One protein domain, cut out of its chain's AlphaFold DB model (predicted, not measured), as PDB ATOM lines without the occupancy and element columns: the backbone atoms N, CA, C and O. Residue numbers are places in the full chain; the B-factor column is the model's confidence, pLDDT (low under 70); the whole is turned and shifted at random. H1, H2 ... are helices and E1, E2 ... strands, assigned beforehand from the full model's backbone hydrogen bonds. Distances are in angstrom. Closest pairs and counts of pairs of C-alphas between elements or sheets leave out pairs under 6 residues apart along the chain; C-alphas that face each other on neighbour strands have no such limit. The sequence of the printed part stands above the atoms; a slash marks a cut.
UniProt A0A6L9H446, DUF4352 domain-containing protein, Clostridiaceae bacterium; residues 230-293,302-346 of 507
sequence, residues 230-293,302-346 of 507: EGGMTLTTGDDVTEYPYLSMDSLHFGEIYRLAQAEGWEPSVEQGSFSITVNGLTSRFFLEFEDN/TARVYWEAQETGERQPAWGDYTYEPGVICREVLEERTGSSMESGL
ATOM      1  N   GLU A 230      98.904 109.430 100.646       76.50
ATOM      2  CA  GLU A 230      97.960 109.918  99.648       76.50
ATOM      3  C   GLU A 230      98.641 110.840  98.633       76.50
ATOM      4  O   GLU A 230      99.352 111.791  98.966       76.50
ATOM      5  N   GLY A 231      98.390 110.580  97.348       69.69
ATOM      6  CA  GLY A 231      98.940 111.377  96.249       69.69
ATOM      7  C   GLY A 231      98.349 112.788  96.146       69.69
ATOM      8  O   GLY A 231      98.851 113.596  95.357       69.69
ATOM      9  N   GLY A 232      97.303 113.072  96.925       80.75
ATOM     10  CA  GLY A 232      96.468 114.257  96.832       80.75
ATOM     11  C   GLY A 232      95.531 114.224  95.624       80.75
ATOM     12  O   GLY A 232      95.701 113.446  94.682       80.75
ATOM     13  N   MET A 233      94.548 115.113  95.636       87.38
ATOM     14  CA  MET A 233      93.590 115.304  94.555       87.38
ATOM     15  C   MET A 233      93.440 116.793  94.262       87.38
ATOM     16  O   MET A 233      93.388 117.613  95.180       87.38
ATOM     17  N   THR A 234      93.317 117.143  92.990       86.12
ATOM     18  CA  THR A 234      92.913 118.477  92.555       86.12
ATOM     19  C   THR A 234      91.467 118.438  92.083       86.12
ATOM     20  O   THR A 234      91.071 117.583  91.294       86.12
ATOM     21  N   LEU A 235      90.669 119.377  92.573       87.12
ATOM     22  CA  LEU A 235      89.289 119.593  92.177       87.12
ATOM     23  C   LEU A 235      89.195 120.909  91.406       87.12
ATOM     24  O   LEU A 235      89.635 121.942  91.899       87.12
ATOM     25  N   THR A 236      88.572 120.880  90.235       83.75
ATOM     26  CA  THR A 236      88.305 122.058  89.410       83.75
ATOM     27  C   THR A 236      86.799 122.270  89.293       83.75
ATOM     28  O   THR A 236      86.095 121.410  88.764       83.75
ATOM     29  N   THR A 237      86.290 123.416  89.736       79.38
ATOM     30  CA  THR A 237      84.869 123.783  89.644       79.38
ATOM     31  C   THR A 237      84.736 125.087  88.863       79.38
ATOM     32  O   THR A 237      85.003 126.172  89.374       79.38
ATOM     33  N   GLY A 238      84.322 124.999  87.596       74.94
ATOM     34  CA  GLY A 238      84.356 126.158  86.700       74.94
ATOM     35  C   GLY A 238      85.795 126.632  86.474       74.94
ATOM     36  O   GLY A 238      86.578 125.904  85.871       74.94
ATOM     37  N   ASP A 239      86.122 127.830  86.963       68.50
ATOM     38  CA  ASP A 239      87.475 128.407  86.905       68.50
ATOM     39  C   ASP A 239      88.271 128.212  88.217       68.50
ATOM     40  O   ASP A 239      89.464 128.520  88.260       68.50
ATOM     41  N   ASP A 240      87.628 127.734  89.291       70.31
ATOM     42  CA  ASP A 240      88.253 127.553  90.604       70.31
ATOM     43  C   ASP A 240      88.968 126.200  90.683       70.31
ATOM     44  O   ASP A 240      88.427 125.183  90.251       70.31
ATOM     45  N   VAL A 241      90.176 126.189  91.253       79.38
ATOM     46  CA  VAL A 241      91.004 124.990  91.444       79.38
ATOM     47  C   VAL A 241      91.367 124.875  92.925       79.38
ATOM     48  O   VAL A 241      92.025 125.765  93.470       79.38
ATOM     49  N   THR A 242      90.960 123.778  93.559       81.06
ATOM     50  CA  THR A 242      91.214 123.468  94.973       81.06
ATOM     51  C   THR A 242      92.032 122.189  95.096       81.06
ATOM     52  O   THR A 242      91.851 121.232  94.348       81.06
ATOM     53  N   GLU A 243      92.938 122.160  96.064       83.69
ATOM     54  CA  GLU A 243      93.874 121.066  96.287       83.69
ATOM     55  C   GLU A 243      93.592 120.361  97.618       83.69
ATOM     56  O   GLU A 243      93.479 120.997  98.668       83.69
ATOM     57  N   TYR A 244      93.510 119.032  97.573       85.06
ATOM     58  CA  TYR A 244      93.129 118.172  98.684       85.06
ATOM     59  C   TYR A 244      94.205 117.112  98.920       85.06
ATOM     60  O   TYR A 244      94.146 116.036  98.327       85.06
ATOM     61  N   PRO A 245      95.203 117.383  99.780       76.19
ATOM     62  CA  PRO A 245      96.346 116.487  99.969       76.19
ATOM     63  C   PRO A 245      95.985 115.162 100.656       76.19
ATOM     64  O   PRO A 245      96.769 114.229 100.610       76.19
ATOM     65  N   TYR A 246      94.812 115.084 101.285       78.69
ATOM     66  CA  TYR A 246      94.326 113.921 102.031       78.69
ATOM     67  C   TYR A 246      93.322 113.065 101.244       78.69
ATOM     68  O   TYR A 246      92.723 112.162 101.815       78.69
ATOM     69  N   LEU A 247      93.064 113.382  99.972       83.75
ATOM     70  CA  LEU A 247      92.145 112.614  99.130       83.75
ATOM     71  C   LEU A 247      92.920 111.881  98.039       83.75
ATOM     72  O   LEU A 247      93.794 112.469  97.400       83.75
ATOM     73  N   SER A 248      92.526 110.637  97.777       78.88
ATOM     74  CA  SER A 248      92.906 109.897  96.578       78.88
ATOM     75  C   SER A 248      91.708 109.713  95.663       78.88
ATOM     76  O   SER A 248      90.596 109.410  96.091       78.88
ATOM     77  N   MET A 249      91.965 109.875  94.368       75.75
ATOM     78  CA  MET A 249      90.974 109.686  93.313       75.75
ATOM     79  C   MET A 249      90.461 108.238  93.240       75.75
ATOM     80  O   MET A 249      89.329 108.021  92.807       75.75
ATOM     81  N   ASP A 250      91.275 107.269  93.661       72.69
ATOM     82  CA  ASP A 250      90.925 105.846  93.641       72.69
ATOM     83  C   ASP A 250      90.126 105.425  94.893       72.69
ATOM     84  O   ASP A 250      89.483 104.375  94.885       72.69
ATOM     85  N   SER A 251      90.095 106.282  95.920       78.44
ATOM     86  CA  SER A 251      89.653 105.949  97.278       78.44
ATOM     87  C   SER A 251      88.812 107.072  97.900       78.44
ATOM     88  O   SER A 251      89.092 107.562  98.988       78.44
ATOM     89  N   LEU A 252      87.767 107.516  97.195       90.38
ATOM     90  CA  LEU A 252      86.849 108.566  97.653       90.38
ATOM     91  C   LEU A 252      85.808 108.017  98.646       90.38
ATOM     92  O   LEU A 252      84.673 107.708  98.263       90.38
ATOM     93  N   HIS A 253      86.171 107.874  99.921       93.00
ATOM     94  CA  HIS A 253      85.291 107.251 100.906       93.00
ATOM     95  C   HIS A 253      84.143 108.164 101.358       93.00
ATOM     96  O   HIS A 253      84.173 109.392 101.269       93.00
ATOM     97  N   PHE A 254      83.094 107.542 101.888       94.00
ATOM     98  CA  PHE A 254      81.852 108.196 102.303       94.00
ATOM     99  C   PHE A 254      82.036 109.442 103.201       94.00
ATOM    100  O   PHE A 254      81.483 110.504 102.912       94.00
ATOM    101  N   GLY A 255      82.815 109.336 104.280       92.56
ATOM    102  CA  GLY A 255      83.092 110.436 105.210       92.56
ATOM    103  C   GLY A 255      83.996 111.515 104.610       92.56
ATOM    104  O   GLY A 255      83.826 112.703 104.886       92.56
ATOM    105  N   GLU A 256      84.914 111.120 103.731       93.69
ATOM    106  CA  GLU A 256      85.807 112.027 103.006       93.69
ATOM    107  C   GLU A 256      85.041 112.919 102.040       93.69
ATOM    108  O   GLU A 256      85.245 114.133 102.031       93.69
ATOM    109  N   ILE A 257      84.092 112.345 101.300       94.56
ATOM    110  CA  ILE A 257      83.222 113.098 100.397       94.56
ATOM    111  C   ILE A 257      82.294 114.038 101.155       94.56
ATOM    112  O   ILE A 257      82.059 115.155 100.700       94.56
ATOM    113  N   TYR A 258      81.799 113.645 102.328       94.50
ATOM    114  CA  TYR A 258      81.046 114.569 103.170       94.50
ATOM    115  C   TYR A 258      81.889 115.787 103.578       94.50
ATOM    116  O   TYR A 258      81.421 116.922 103.476       94.50
ATOM    117  N   ARG A 259      83.147 115.581 103.982       92.38
ATOM    118  CA  ARG A 259      84.053 116.687 104.334       92.38
ATOM    119  C   ARG A 259      84.467 117.517 103.123       92.38
ATOM    120  O   ARG A 259      84.521 118.740 103.227       92.38
ATOM    121  N   LEU A 260      84.684 116.889 101.969       93.00
ATOM    122  CA  LEU A 260      84.877 117.587 100.697       93.00
ATOM    123  C   LEU A 260      83.671 118.481 100.383       93.00
ATOM    124  O   LEU A 260      83.835 119.660 100.095       93.00
ATOM    125  N   ALA A 261      82.453 117.958 100.535       93.62
ATOM    126  CA  ALA A 261      81.221 118.710 100.329       93.62
ATOM    127  C   ALA A 261      81.090 119.902 101.288       93.62
ATOM    128  O   ALA A 261      80.577 120.952 100.902       93.62
ATOM    129  N   GLN A 262      81.560 119.768 102.533       90.12
ATOM    130  CA  GLN A 262      81.628 120.889 103.473       90.12
ATOM    131  C   GLN A 262      82.633 121.950 103.009       90.12
ATOM    132  O   GLN A 262      82.309 123.137 103.042       90.12
ATOM    133  N   ALA A 263      83.824 121.528 102.574       88.06
ATOM    134  CA  ALA A 263      84.888 122.418 102.112       88.06
ATOM    135  C   ALA A 263      84.492 123.189 100.841       88.06
ATOM    136  O   ALA A 263      84.715 124.394 100.757       88.06
ATOM    137  N   GLU A 264      83.825 122.517  99.905       89.88
ATOM    138  CA  GLU A 264      83.370 123.079  98.628       89.88
ATOM    139  C   GLU A 264      81.998 123.768  98.709       89.88
ATOM    140  O   GLU A 264      81.479 124.284  97.720       89.88
ATOM    141  N   GLY A 265      81.376 123.791  99.892       89.00
ATOM    142  CA  GLY A 265      80.097 124.467 100.098       89.00
ATOM    143  C   GLY A 265      78.920 123.819  99.361       89.00
ATOM    144  O   GLY A 265      77.942 124.502  99.065       89.00
ATOM    145  N   TRP A 266      78.961 122.509  99.111       93.19
ATOM    146  CA  TRP A 266      77.895 121.725  98.465       93.19
ATOM    147  C   TRP A 266      76.679 121.459  99.378       93.19
ATOM    148  O   TRP A 266      76.021 120.423  99.273       93.19
ATOM    149  N   GLU A 267      76.414 122.375 100.311       93.69
ATOM    150  CA  GLU A 267      75.308 122.363 101.277       93.69
ATOM    151  C   GLU A 267      75.009 120.975 101.885       93.69
ATOM    152  O   GLU A 267      73.870 120.497 101.807       93.69
ATOM    153  N   PRO A 268      76.005 120.285 102.480       95.06
ATOM    154  CA  PRO A 268      75.792 118.924 102.929       95.06
ATOM    155  C   PRO A 268      74.838 118.855 104.128       95.06
ATOM    156  O   PRO A 268      74.893 119.679 105.044       95.06
ATOM    157  N   SER A 269      73.979 117.834 104.157       95.12
ATOM    158  CA  SER A 269      73.044 117.587 105.261       95.12
ATOM    159  C   SER A 269      73.031 116.118 105.660       95.12
ATOM    160  O   SER A 269      72.853 115.245 104.810       95.12
ATOM    161  N   VAL A 270      73.218 115.852 106.954       93.62
ATOM    162  CA  VAL A 270      73.281 114.498 107.514       93.62
ATOM    163  C   VAL A 270      71.895 114.026 107.941       93.62
ATOM    164  O   VAL A 270      71.173 114.714 108.662       93.62
ATOM    165  N   GLU A 271      71.568 112.797 107.560       88.56
ATOM    166  CA  GLU A 271      70.457 112.020 108.099       88.56
ATOM    167  C   GLU A 271      70.987 110.656 108.566       88.56
ATOM    168  O   GLU A 271      72.099 110.262 108.230       88.56
ATOM    169  N   GLN A 272      70.226 109.904 109.358       82.50
ATOM    170  CA  GLN A 272      70.724 108.656 109.948       82.50
ATOM    171  C   GLN A 272      71.281 107.684 108.880       82.50
ATOM    172  O   GLN A 272      70.527 107.182 108.049       82.50
ATOM    173  N   GLY A 273      72.601 107.436 108.903       83.56
ATOM    174  CA  GLY A 273      73.306 106.553 107.957       83.56
ATOM    175  C   GLY A 273      73.476 107.097 106.529       83.56
ATOM    176  O   GLY A 273      73.775 106.332 105.615       83.56
ATOM    177  N   SER A 274      73.251 108.395 106.308       93.31
ATOM    178  CA  SER A 274      73.306 109.013 104.979       93.31
ATOM    179  C   SER A 274      73.702 110.488 105.053       93.31
ATOM    180  O   SER A 274      73.476 111.149 106.063       93.31
ATOM    181  N   PHE A 275      74.209 111.045 103.962       95.75
ATOM    182  CA  PHE A 275      74.250 112.495 103.794       95.75
ATOM    183  C   PHE A 275      73.736 112.872 102.414       95.75
ATOM    184  O   PHE A 275      73.731 112.062 101.491       95.75
ATOM    185  N   SER A 276      73.267 114.100 102.272       96.38
ATOM    186  CA  SER A 276      72.936 114.689 100.980       96.38
ATOM    187  C   SER A 276      73.872 115.839 100.678       96.38
ATOM    188  O   SER A 276      74.390 116.451 101.606       96.38
ATOM    189  N   ILE A 277      74.069 116.115  99.394       96.62
ATOM    190  CA  ILE A 277      74.713 117.324  98.882       96.62
ATOM    191  C   ILE A 277      73.747 118.007  97.921       96.62
ATOM    192  O   ILE A 277      72.996 117.329  97.211       96.62
ATOM    193  N   THR A 278      73.764 119.335  97.898       94.81
ATOM    194  CA  THR A 278      72.989 120.133  96.947       94.81
ATOM    195  C   THR A 278      73.912 121.087  96.210       94.81
ATOM    196  O   THR A 278      74.531 121.959  96.813       94.81
ATOM    197  N   VAL A 279      73.987 120.931  94.890       91.94
ATOM    198  CA  VAL A 279      74.827 121.756  94.017       91.94
ATOM    199  C   VAL A 279      74.014 122.154  92.796       91.94
ATOM    200  O   VAL A 279      73.347 121.324  92.187       91.94
ATOM    201  N   ASN A 280      74.014 123.441  92.442       84.44
ATOM    202  CA  ASN A 280      73.284 123.963  91.276       84.44
ATOM    203  C   ASN A 280      71.785 123.581  91.228       84.44
ATOM    204  O   ASN A 280      71.188 123.491  90.156       84.44
ATOM    205  N   GLY A 281      71.161 123.377  92.394       85.50
ATOM    206  CA  GLY A 281      69.760 122.964  92.515       85.50
ATOM    207  C   GLY A 281      69.498 121.473  92.266       85.50
ATOM    208  O   GLY A 281      68.334 121.081  92.248       85.50
ATOM    209  N   LEU A 282      70.549 120.669  92.088       89.00
ATOM    210  CA  LEU A 282      70.501 119.212  92.065       89.00
ATOM    211  C   LEU A 282      70.843 118.682  93.452       89.00
ATOM    212  O   LEU A 282      71.892 119.018  94.004       89.00
ATOM    213  N   THR A 283      69.986 117.826  93.996       94.69
ATOM    214  CA  THR A 283      70.226 117.193  95.297       94.69
ATOM    215  C   THR A 283      70.511 115.714  95.091       94.69
ATOM    216  O   THR A 283      69.761 115.004  94.416       94.69
ATOM    217  N   SER A 284      71.610 115.252  95.678       94.69
ATOM    218  CA  SER A 284      72.044 113.854  95.625       94.69
ATOM    219  C   SER A 284      72.222 113.349  97.043       94.69
ATOM    220  O   SER A 284      72.850 114.019  97.860       94.69
ATOM    221  N   ARG A 285      71.663 112.183  97.347       95.88
ATOM    222  CA  ARG A 285      71.749 111.562  98.667       95.88
ATOM    223  C   ARG A 285      72.594 110.305  98.595       95.88
ATOM    224  O   ARG A 285      72.330 109.468  97.747       95.88
ATOM    225  N   PHE A 286      73.560 110.167  99.495       95.75
ATOM    226  CA  PHE A 286      74.460 109.026  99.624       95.75
ATOM    227  C   PHE A 286      74.145 108.242 100.896       95.75
ATOM    228  O   PHE A 286      73.915 108.829 101.953       95.75
ATOM    229  N   PHE A 287      74.166 106.917 100.813       94.19
ATOM    230  CA  PHE A 287      73.815 105.993 101.889       94.19
ATOM    231  C   PHE A 287      74.950 105.009 102.112       94.19
ATOM    232  O   PHE A 287      75.345 104.335 101.162       94.19
ATOM    233  N   LEU A 288      75.408 104.882 103.354       93.06
ATOM    234  CA  LEU A 288      76.392 103.877 103.736       93.06
ATOM    235  C   LEU A 288      75.680 102.645 104.303       93.06
ATOM    236  O   LEU A 288      74.970 102.713 105.313       93.06
ATOM    237  N   GLU A 289      75.880 101.505 103.655       91.25
ATOM    238  CA  GLU A 289      75.384 100.208 104.099       91.25
ATOM    239  C   GLU A 289      76.535  99.232 104.319       91.25
ATOM    240  O   GLU A 289      77.595  99.356 103.719       91.25
ATOM    241  N   PHE A 290      76.313  98.282 105.221       88.12
ATOM    242  CA  PHE A 290      77.243  97.204 105.522       88.12
ATOM    243  C   PHE A 290      76.511  95.918 105.183       88.12
ATOM    244  O   PHE A 290      75.438  95.655 105.734       88.12
ATOM    245  N   GLU A 291      77.038  95.206 104.197       86.12
ATOM    246  CA  GLU A 291      76.402  94.039 103.602       86.12
ATOM    247  C   GLU A 291      77.217  92.791 103.909       86.12
ATOM    248  O   GLU A 291      78.446  92.805 103.814       86.12
ATOM    249  N   ASP A 292      76.526  91.703 104.243       81.50
ATOM    250  CA  ASP A 292      77.163  90.401 104.401       81.50
ATOM    251  C   ASP A 292      77.715  89.939 103.048       81.50
ATOM    252  O   ASP A 292      77.063  90.077 102.004       81.50
ATOM    253  N   ASN A 293      78.902  89.338 103.057       68.00
ATOM    254  CA  ASN A 293      79.431  88.720 101.853       68.00
ATOM    255  C   ASN A 293      78.538  87.531 101.450       68.00
ATOM    256  O   ASN A 293      78.332  86.595 102.220       68.00
ATOM    257  N   THR A 302      80.917  94.078 104.414       84.62
ATOM    258  CA  THR A 302      81.561  94.990 103.467       84.62
ATOM    259  C   THR A 302      80.801  96.309 103.388       84.62
ATOM    260  O   THR A 302      79.593  96.321 103.141       84.62
ATOM    261  N   ALA A 303      81.510  97.430 103.538       88.88
ATOM    262  CA  ALA A 303      80.949  98.761 103.326       88.88
ATOM    263  C   ALA A 303      80.571  98.983 101.847       88.88
ATOM    264  O   ALA A 303      81.361  98.734 100.932       88.88
ATOM    265  N   ARG A 304      79.366  99.500 101.595       90.81
ATOM    266  CA  ARG A 304      78.830  99.822 100.266       90.81
ATOM    267  C   ARG A 304      78.128 101.172 100.298       90.81
ATOM    268  O   ARG A 304      77.305 101.426 101.176       90.81
ATOM    269  N   VAL A 305      78.435 102.030  99.323       93.00
ATOM    270  CA  VAL A 305      77.780 103.336  99.193       93.00
ATOM    271  C   VAL A 305      76.794 103.325  98.044       93.00
ATOM    272  O   VAL A 305      77.153 103.099  96.896       93.00
ATOM    273  N   TYR A 306      75.544 103.630  98.340       93.44
ATOM    274  CA  TYR A 306      74.529 103.872  97.325       93.44
ATOM    275  C   TYR A 306      74.260 105.358  97.214       93.44
ATOM    276  O   TYR A 306      74.455 106.091  98.180       93.44
ATOM    277  N   TRP A 307      73.732 105.794  96.081       94.12
ATOM    278  CA  TRP A 307      73.259 107.154  95.918       94.12
ATOM    279  C   TRP A 307      71.890 107.214  95.245       94.12
ATOM    280  O   TRP A 307      71.434 106.263  94.614       94.12
ATOM    281  N   GLU A 308      71.208 108.333  95.433       94.81
ATOM    282  CA  GLU A 308      69.893 108.623  94.879       94.81
ATOM    283  C   GLU A 308      69.862 110.087  94.439       94.81
ATOM    284  O   GLU A 308      70.168 110.996  95.217       94.81
ATOM    285  N   ALA A 309      69.462 110.317  93.192       92.12
ATOM    286  CA  ALA A 309      69.139 111.646  92.701       92.12
ATOM    287  C   ALA A 309      67.709 112.003  93.135       92.12
ATOM    288  O   ALA A 309      66.771 111.254  92.846       92.12
ATOM    289  N   GLN A 310      67.510 113.150  93.794       87.50
ATOM    290  CA  GLN A 310      66.183 113.536  94.294       87.50
ATOM    291  C   GLN A 310      65.140 113.637  93.165       87.50
ATOM    292  O   GLN A 310      63.945 113.446  93.393       87.50
ATOM    293  N   GLU A 311      65.578 113.928  91.938       84.69
ATOM    294  CA  GLU A 311      64.695 114.091  90.786       84.69
ATOM    295  C   GLU A 311      64.111 112.761  90.283       84.69
ATOM    296  O   GLU A 311      62.991 112.745  89.763       84.69
ATOM    297  N   THR A 312      64.852 111.656  90.418       85.69
ATOM    298  CA  THR A 312      64.425 110.322  89.959       85.69
ATOM    299  C   THR A 312      63.870 109.476  91.097       85.69
ATOM    300  O   THR A 312      62.945 108.692  90.878       85.69
ATOM    301  N   GLY A 313      64.416 109.642  92.302       85.69
ATOM    302  CA  GLY A 313      64.127 108.799  93.455       85.69
ATOM    303  C   GLY A 313      64.591 107.345  93.289       85.69
ATOM    304  O   GLY A 313      64.111 106.449  93.983       85.69
ATOM    305  N   GLU A 314      65.448 107.074  92.298       89.62
ATOM    306  CA  GLU A 314      65.973 105.737  92.040       89.62
ATOM    307  C   GLU A 314      67.323 105.577  92.729       89.62
ATOM    308  O   GLU A 314      68.254 106.349  92.498       89.62
ATOM    309  N   ARG A 315      67.417 104.551  93.573       91.50
ATOM    310  CA  ARG A 315      68.635 104.219  94.300       91.50
ATOM    311  C   ARG A 315      69.570 103.399  93.418       91.50
ATOM    312  O   ARG A 315      69.169 102.364  92.888       91.50
ATOM    313  N   GLN A 316      70.815 103.838  93.314       92.06
ATOM    314  CA  GLN A 316      71.844 103.237  92.474       92.06
ATOM    315  C   GLN A 316      73.129 103.002  93.275       92.06
ATOM    316  O   GLN A 316      73.380 103.705  94.257       92.06
ATOM    317  N   PRO A 317      73.954 102.015  92.898       91.06
ATOM    318  CA  PRO A 317      75.321 101.914  93.397       91.06
ATOM    319  C   PRO A 317      76.085 103.217  93.149       91.06
ATOM    320  O   PRO A 317      75.994 103.784  92.061       91.06
ATOM    321  N   ALA A 318      76.820 103.703  94.148       89.69
ATOM    322  CA  ALA A 318      77.720 104.839  93.967       89.69
ATOM    323  C   ALA A 318      79.109 104.400  93.506       89.69
ATOM    324  O   ALA A 318      79.892 105.252  93.130       89.69
ATOM    325  N   TRP A 319      79.417 103.103  93.516       84.19
ATOM    326  CA  TRP A 319      80.691 102.547  93.063       84.19
ATOM    327  C   TRP A 319      80.639 102.154  91.577       84.19
ATOM    328  O   TRP A 319      79.568 101.887  91.031       84.19
ATOM    329  N   GLY A 320      81.797 102.118  90.914       72.94
ATOM    330  CA  GLY A 320      81.920 101.704  89.513       72.94
ATOM    331  C   GLY A 320      82.081 100.189  89.340       72.94
ATOM    332  O   GLY A 320      82.361  99.462  90.293       72.94
ATOM    333  N   ASP A 321      81.984  99.706  88.097       65.38
ATOM    334  CA  ASP A 321      82.100  98.274  87.748       65.38
ATOM    335  C   ASP A 321      83.455  97.636  88.131       65.38
ATOM    336  O   ASP A 321      83.577  96.410  88.176       65.38
ATOM    337  N   TYR A 322      84.480  98.453  88.403       59.41
ATOM    338  CA  TYR A 322      85.854  98.017  88.678       59.41
ATOM    339  C   TYR A 322      86.400  98.447  90.048       59.41
ATOM    340  O   TYR A 322      87.547  98.134  90.361       59.41
ATOM    341  N   THR A 323      85.614  99.144  90.874       60.53
ATOM    342  CA  THR A 323      86.028  99.505  92.240       60.53
ATOM    343  C   THR A 323      85.770  98.333  93.180       60.53
ATOM    344  O   THR A 323      84.625  98.033  93.524       60.53
ATOM    345  N   TYR A 324      86.849  97.657  93.575       62.53
ATOM    346  CA  TYR A 324      86.819  96.593  94.583       62.53
ATOM    347  C   TYR A 324      86.918  97.136  96.014       62.53
ATOM    348  O   TYR A 324      86.651  96.389  96.953       62.53
ATOM    349  N   GLU A 325      87.274  98.415  96.181       78.31
ATOM    350  CA  GLU A 325      87.399  99.051  97.491       78.31
ATOM    351  C   GLU A 325      86.023  99.265  98.148       78.31
ATOM    352  O   GLU A 325      85.114  99.833  97.526       78.31
ATOM    353  N   PRO A 326      85.830  98.782  99.389       82.69
ATOM    354  CA  PRO A 326      84.607  99.009 100.146       82.69
ATOM    355  C   PRO A 326      84.363 100.497 100.403       82.69
ATOM    356  O   PRO A 326      85.284 101.259 100.656       82.69
ATOM    357  N   GLY A 327      83.097 100.912 100.385       84.88
ATOM    358  CA  GLY A 327      82.717 102.228 100.896       84.88
ATOM    359  C   GLY A 327      83.118 103.444 100.042       84.88
ATOM    360  O   GLY A 327      82.946 104.576 100.503       84.88
ATOM    361  N   VAL A 328      83.605 103.230  98.814       90.38
ATOM    362  CA  VAL A 328      84.037 104.287  97.884       90.38
ATOM    363  C   VAL A 328      82.886 104.796  97.007       90.38
ATOM    364  O   VAL A 328      82.027 104.035  96.551       90.38
ATOM    365  N   ILE A 329      82.886 106.105  96.751       91.69
ATOM    366  CA  ILE A 329      82.013 106.796  95.799       91.69
ATOM    367  C   ILE A 329      82.786 107.023  94.495       91.69
ATOM    368  O   ILE A 329      83.873 107.587  94.480       91.69
ATOM    369  N   CYS A 330      82.208 106.612  93.372       89.06
ATOM    370  CA  CYS A 330      82.755 106.818  92.041       89.06
ATOM    371  C   CYS A 330      82.843 108.316  91.739       89.06
ATOM    372  O   CYS A 330      81.843 109.036  91.813       89.06
ATOM    373  N   ARG A 331      84.030 108.770  91.326       88.75
ATOM    374  CA  ARG A 331      84.267 110.168  90.947       88.75
ATOM    375  C   ARG A 331      83.287 110.667  89.886       88.75
ATOM    376  O   ARG A 331      82.832 111.792  89.989       88.75
ATOM    377  N   GLU A 332      82.913 109.825  88.919       88.38
ATOM    378  CA  GLU A 332      82.038 110.220  87.806       88.38
ATOM    379  C   GLU A 332      80.651 110.620  88.320       88.38
ATOM    380  O   GLU A 332      80.060 111.577  87.826       88.38
ATOM    381  N   VAL A 333      80.170 109.944  89.373       88.81
ATOM    382  CA  VAL A 333      78.937 110.329  90.069       88.81
ATOM    383  C   VAL A 333      79.112 111.711  90.690       88.81
ATOM    384  O   VAL A 333      78.235 112.553  90.562       88.81
ATOM    385  N   LEU A 334      80.236 111.990  91.345       90.75
ATOM    386  CA  LEU A 334      80.456 113.303  91.950       90.75
ATOM    387  C   LEU A 334      80.573 114.399  90.891       90.75
ATOM    388  O   LEU A 334      79.821 115.362  90.964       90.75
ATOM    389  N   GLU A 335      81.426 114.223  89.884       90.94
ATOM    390  CA  GLU A 335      81.622 115.167  88.777       90.94
ATOM    391  C   GLU A 335      80.310 115.487  88.046       90.94
ATOM    392  O   GLU A 335      80.016 116.654  87.782       90.94
ATOM    393  N   GLU A 336      79.469 114.479  87.780       89.31
ATOM    394  CA  GLU A 336      78.149 114.689  87.176       89.31
ATOM    395  C   GLU A 336      77.249 115.553  88.068       89.31
ATOM    396  O   GLU A 336      76.552 116.451  87.586       89.31
ATOM    397  N   ARG A 337      77.233 115.274  89.374       88.75
ATOM    398  CA  ARG A 337      76.284 115.890  90.309       88.75
ATOM    399  C   ARG A 337      76.711 117.272  90.782       88.75
ATOM    400  O   ARG A 337      75.846 118.081  91.115       88.75
ATOM    401  N   THR A 338      78.004 117.559  90.796       90.12
ATOM    402  CA  THR A 338      78.555 118.844  91.239       90.12
ATOM    403  C   THR A 338      78.921 119.751  90.062       90.12
ATOM    404  O   THR A 338      78.943 120.972  90.214       90.12
ATOM    405  N   GLY A 339      79.167 119.181  88.876       87.06
ATOM    406  CA  GLY A 339      79.737 119.896  87.734       87.06
ATOM    407  C   GLY A 339      81.230 120.202  87.891       87.06
ATOM    408  O   GLY A 339      81.740 121.073  87.185       87.06
ATOM    409  N   SER A 340      81.914 119.533  88.824       88.38
ATOM    410  CA  SER A 340      83.363 119.632  89.011       88.38
ATOM    411  C   SER A 340      84.123 118.633  88.133       88.38
ATOM    412  O   SER A 340      83.549 117.669  87.639       88.38
ATOM    413  N   SER A 341      85.431 118.830  88.003       88.25
ATOM    414  CA  SER A 341      86.394 117.878  87.442       88.25
ATOM    415  C   SER A 341      87.409 117.512  88.519       88.25
ATOM    416  O   SER A 341      87.913 118.399  89.202       88.25
ATOM    417  N   MET A 342      87.728 116.232  88.674       88.50
ATOM    418  CA  MET A 342      88.663 115.718  89.674       88.50
ATOM    419  C   MET A 342      89.873 115.082  88.987       88.50
ATOM    420  O   MET A 342      89.739 114.204  88.135       88.50
ATOM    421  N   GLU A 343      91.071 115.500  89.381       84.75
ATOM    422  CA  GLU A 343      92.335 114.963  88.886       84.75
ATOM    423  C   GLU A 343      93.167 114.395  90.037       84.75
ATOM    424  O   GLU A 343      93.215 114.946  91.137       84.75
ATOM    425  N   SER A 344      93.840 113.273  89.784       80.75
ATOM    426  CA  SER A 344      94.792 112.692  90.729       80.75
ATOM    427  C   SER A 344      96.042 113.566  90.849       80.75
ATOM    428  O   SER A 344      96.646 113.923  89.833       80.75
ATOM    429  N   GLY A 345      96.517 113.782  92.069       69.88
ATOM    430  CA  GLY A 345      97.687 114.599  92.361       69.88
ATOM    431  C   GLY A 345      97.370 116.082  92.523       69.88
ATOM    432  O   GLY A 345      96.374 116.573  92.010       69.88
ATOM    433  N   LEU A 346      98.261 116.799  93.211       68.81
ATOM    434  CA  LEU A 346      98.273 118.265  93.251       68.81
ATOM    435  C   LEU A 346      98.816 118.805  91.915       68.81
ATOM    436  O   LEU A 346     100.002 118.627  91.603       68.81
TER     437      LEU A 346
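This is residues 230 to 293 and 302 to 346 of the 507 residues of the protein "DUF4352 domain-containing protein" of Clostridiaceae bacterium (UniProt A0A6L9H446). A strongly twisted five-stranded antiparallel sheet, E3 to E7, forms a wall, with two short helices, H1 and H2, over one of its faces; a small sheet, E2, E1 and E8, lies beyond the helices, away from that wall. The strand E8 follows directly after H2, which is on both sheets. The printed part has 109 residues with two named helices and eight named strands, in the order E1, E2, H1, E3, E4, E5, E6, E7, H2, E8, and its class is mixed, helices and strands. Across the large sheet the order is E3, E4, E5, E6, E7; across the small one it is E2, E1, E8, also antiparallel. The whole is compact, with a radius of gyration of the C-alphas of 13.2 A, and its C-alphas span 39 by 31 by 23 A.

The large sheet holds E3, residues 269 to 271; E4, residues 274 to 279, 16.9 A long from first to last C-alpha; E5, residues 282 to 291, the longest strand at 28.3 A; E6, residues 302 to 309, 23.4 A; and E7, residues 315 to 317. E5 begins with C-alpha 282 at (70.501, 119.212, 92.065). The helices are H1, residues 254 to 263, 14.5 A, and H2, residues 331 to 338, 10.4 A. The small sheet holds E1, residues 233 to 237, 13.1 A; E2, residues 240 to 244, 13.3 A; and E8, residues 340 to 344, 13.5 A. The first of these, E1, begins with C-alpha 233 at (93.590, 115.304, 94.555), and E8 ends with C-alpha 344 at (94.792, 112.692, 90.729).

In the large sheet E3 and E7 are the edge strands. E3, E4 and E5 form a meander, each strand the antiparallel neighbour of the one before. N 271 and O 274 of the hairpin E3 and E4 are 2.9 A apart, and N 277 and O 284 of the hairpin E4 and E5 are also 2.9 A apart. E5 and E6 are antiparallel at 158 degrees between directions, with N 287 and O 306 at 2.8 A. E6 and E7, a hairpin, stand at 134 degrees, with N 307 and O 316 at 2.8 A. H1 and H2 are on the same face of this sheet, two layers, helices over one face. H1 has a height over the sheet of 9.3 A and lies over E4 and, only just, over E5, on which 3 of its C-alphas fall; it runs slantwise to the strands, at 35 degrees to E4 on the local plane. The closest C-alphas of H1 and E4 are those of Ala 261 and Ile 277, 6.8 A apart. H2 has a height of 8.8 A and lies, only just, over E5, with 3 of its C-alphas; it runs along the strands, at 6 degrees to E5 on the local plane. The closest C-alphas of H2 and E5 are those of Leu 282 and Arg 337, 6.9 A apart. H1 and H2 are apart. In both helices every O i to N i+4 pair is within hydrogen-bond range. H2 is also on the small sheet, over none of its strands; the closest C-alphas of H2 and E8 are those of Glu 335 and Ser 341, 5.6 A apart. In that sheet E1 is the inner strand, with N 235 and O 242 of the hairpin E1 and E2 at 2.8 A, and N 236 and O 341 of E1 and E8 at 2.8 A. E8 and E5 are apart.

The two C-alphas farthest apart are those of Asp 239 and Asn 293, at 43.2 A. Residues 294 to 301 are cut out, and C-alphas 293 and 302 stand 6.8 A apart across the cut, in the link from E5 to E6. The link from E7 to H2, residues 318 to 330, is long. The mean pLDDT of the printed part is 86.1, and nine residues are under 70: 231, 239, 293, 321 to 324, and 345 to 346.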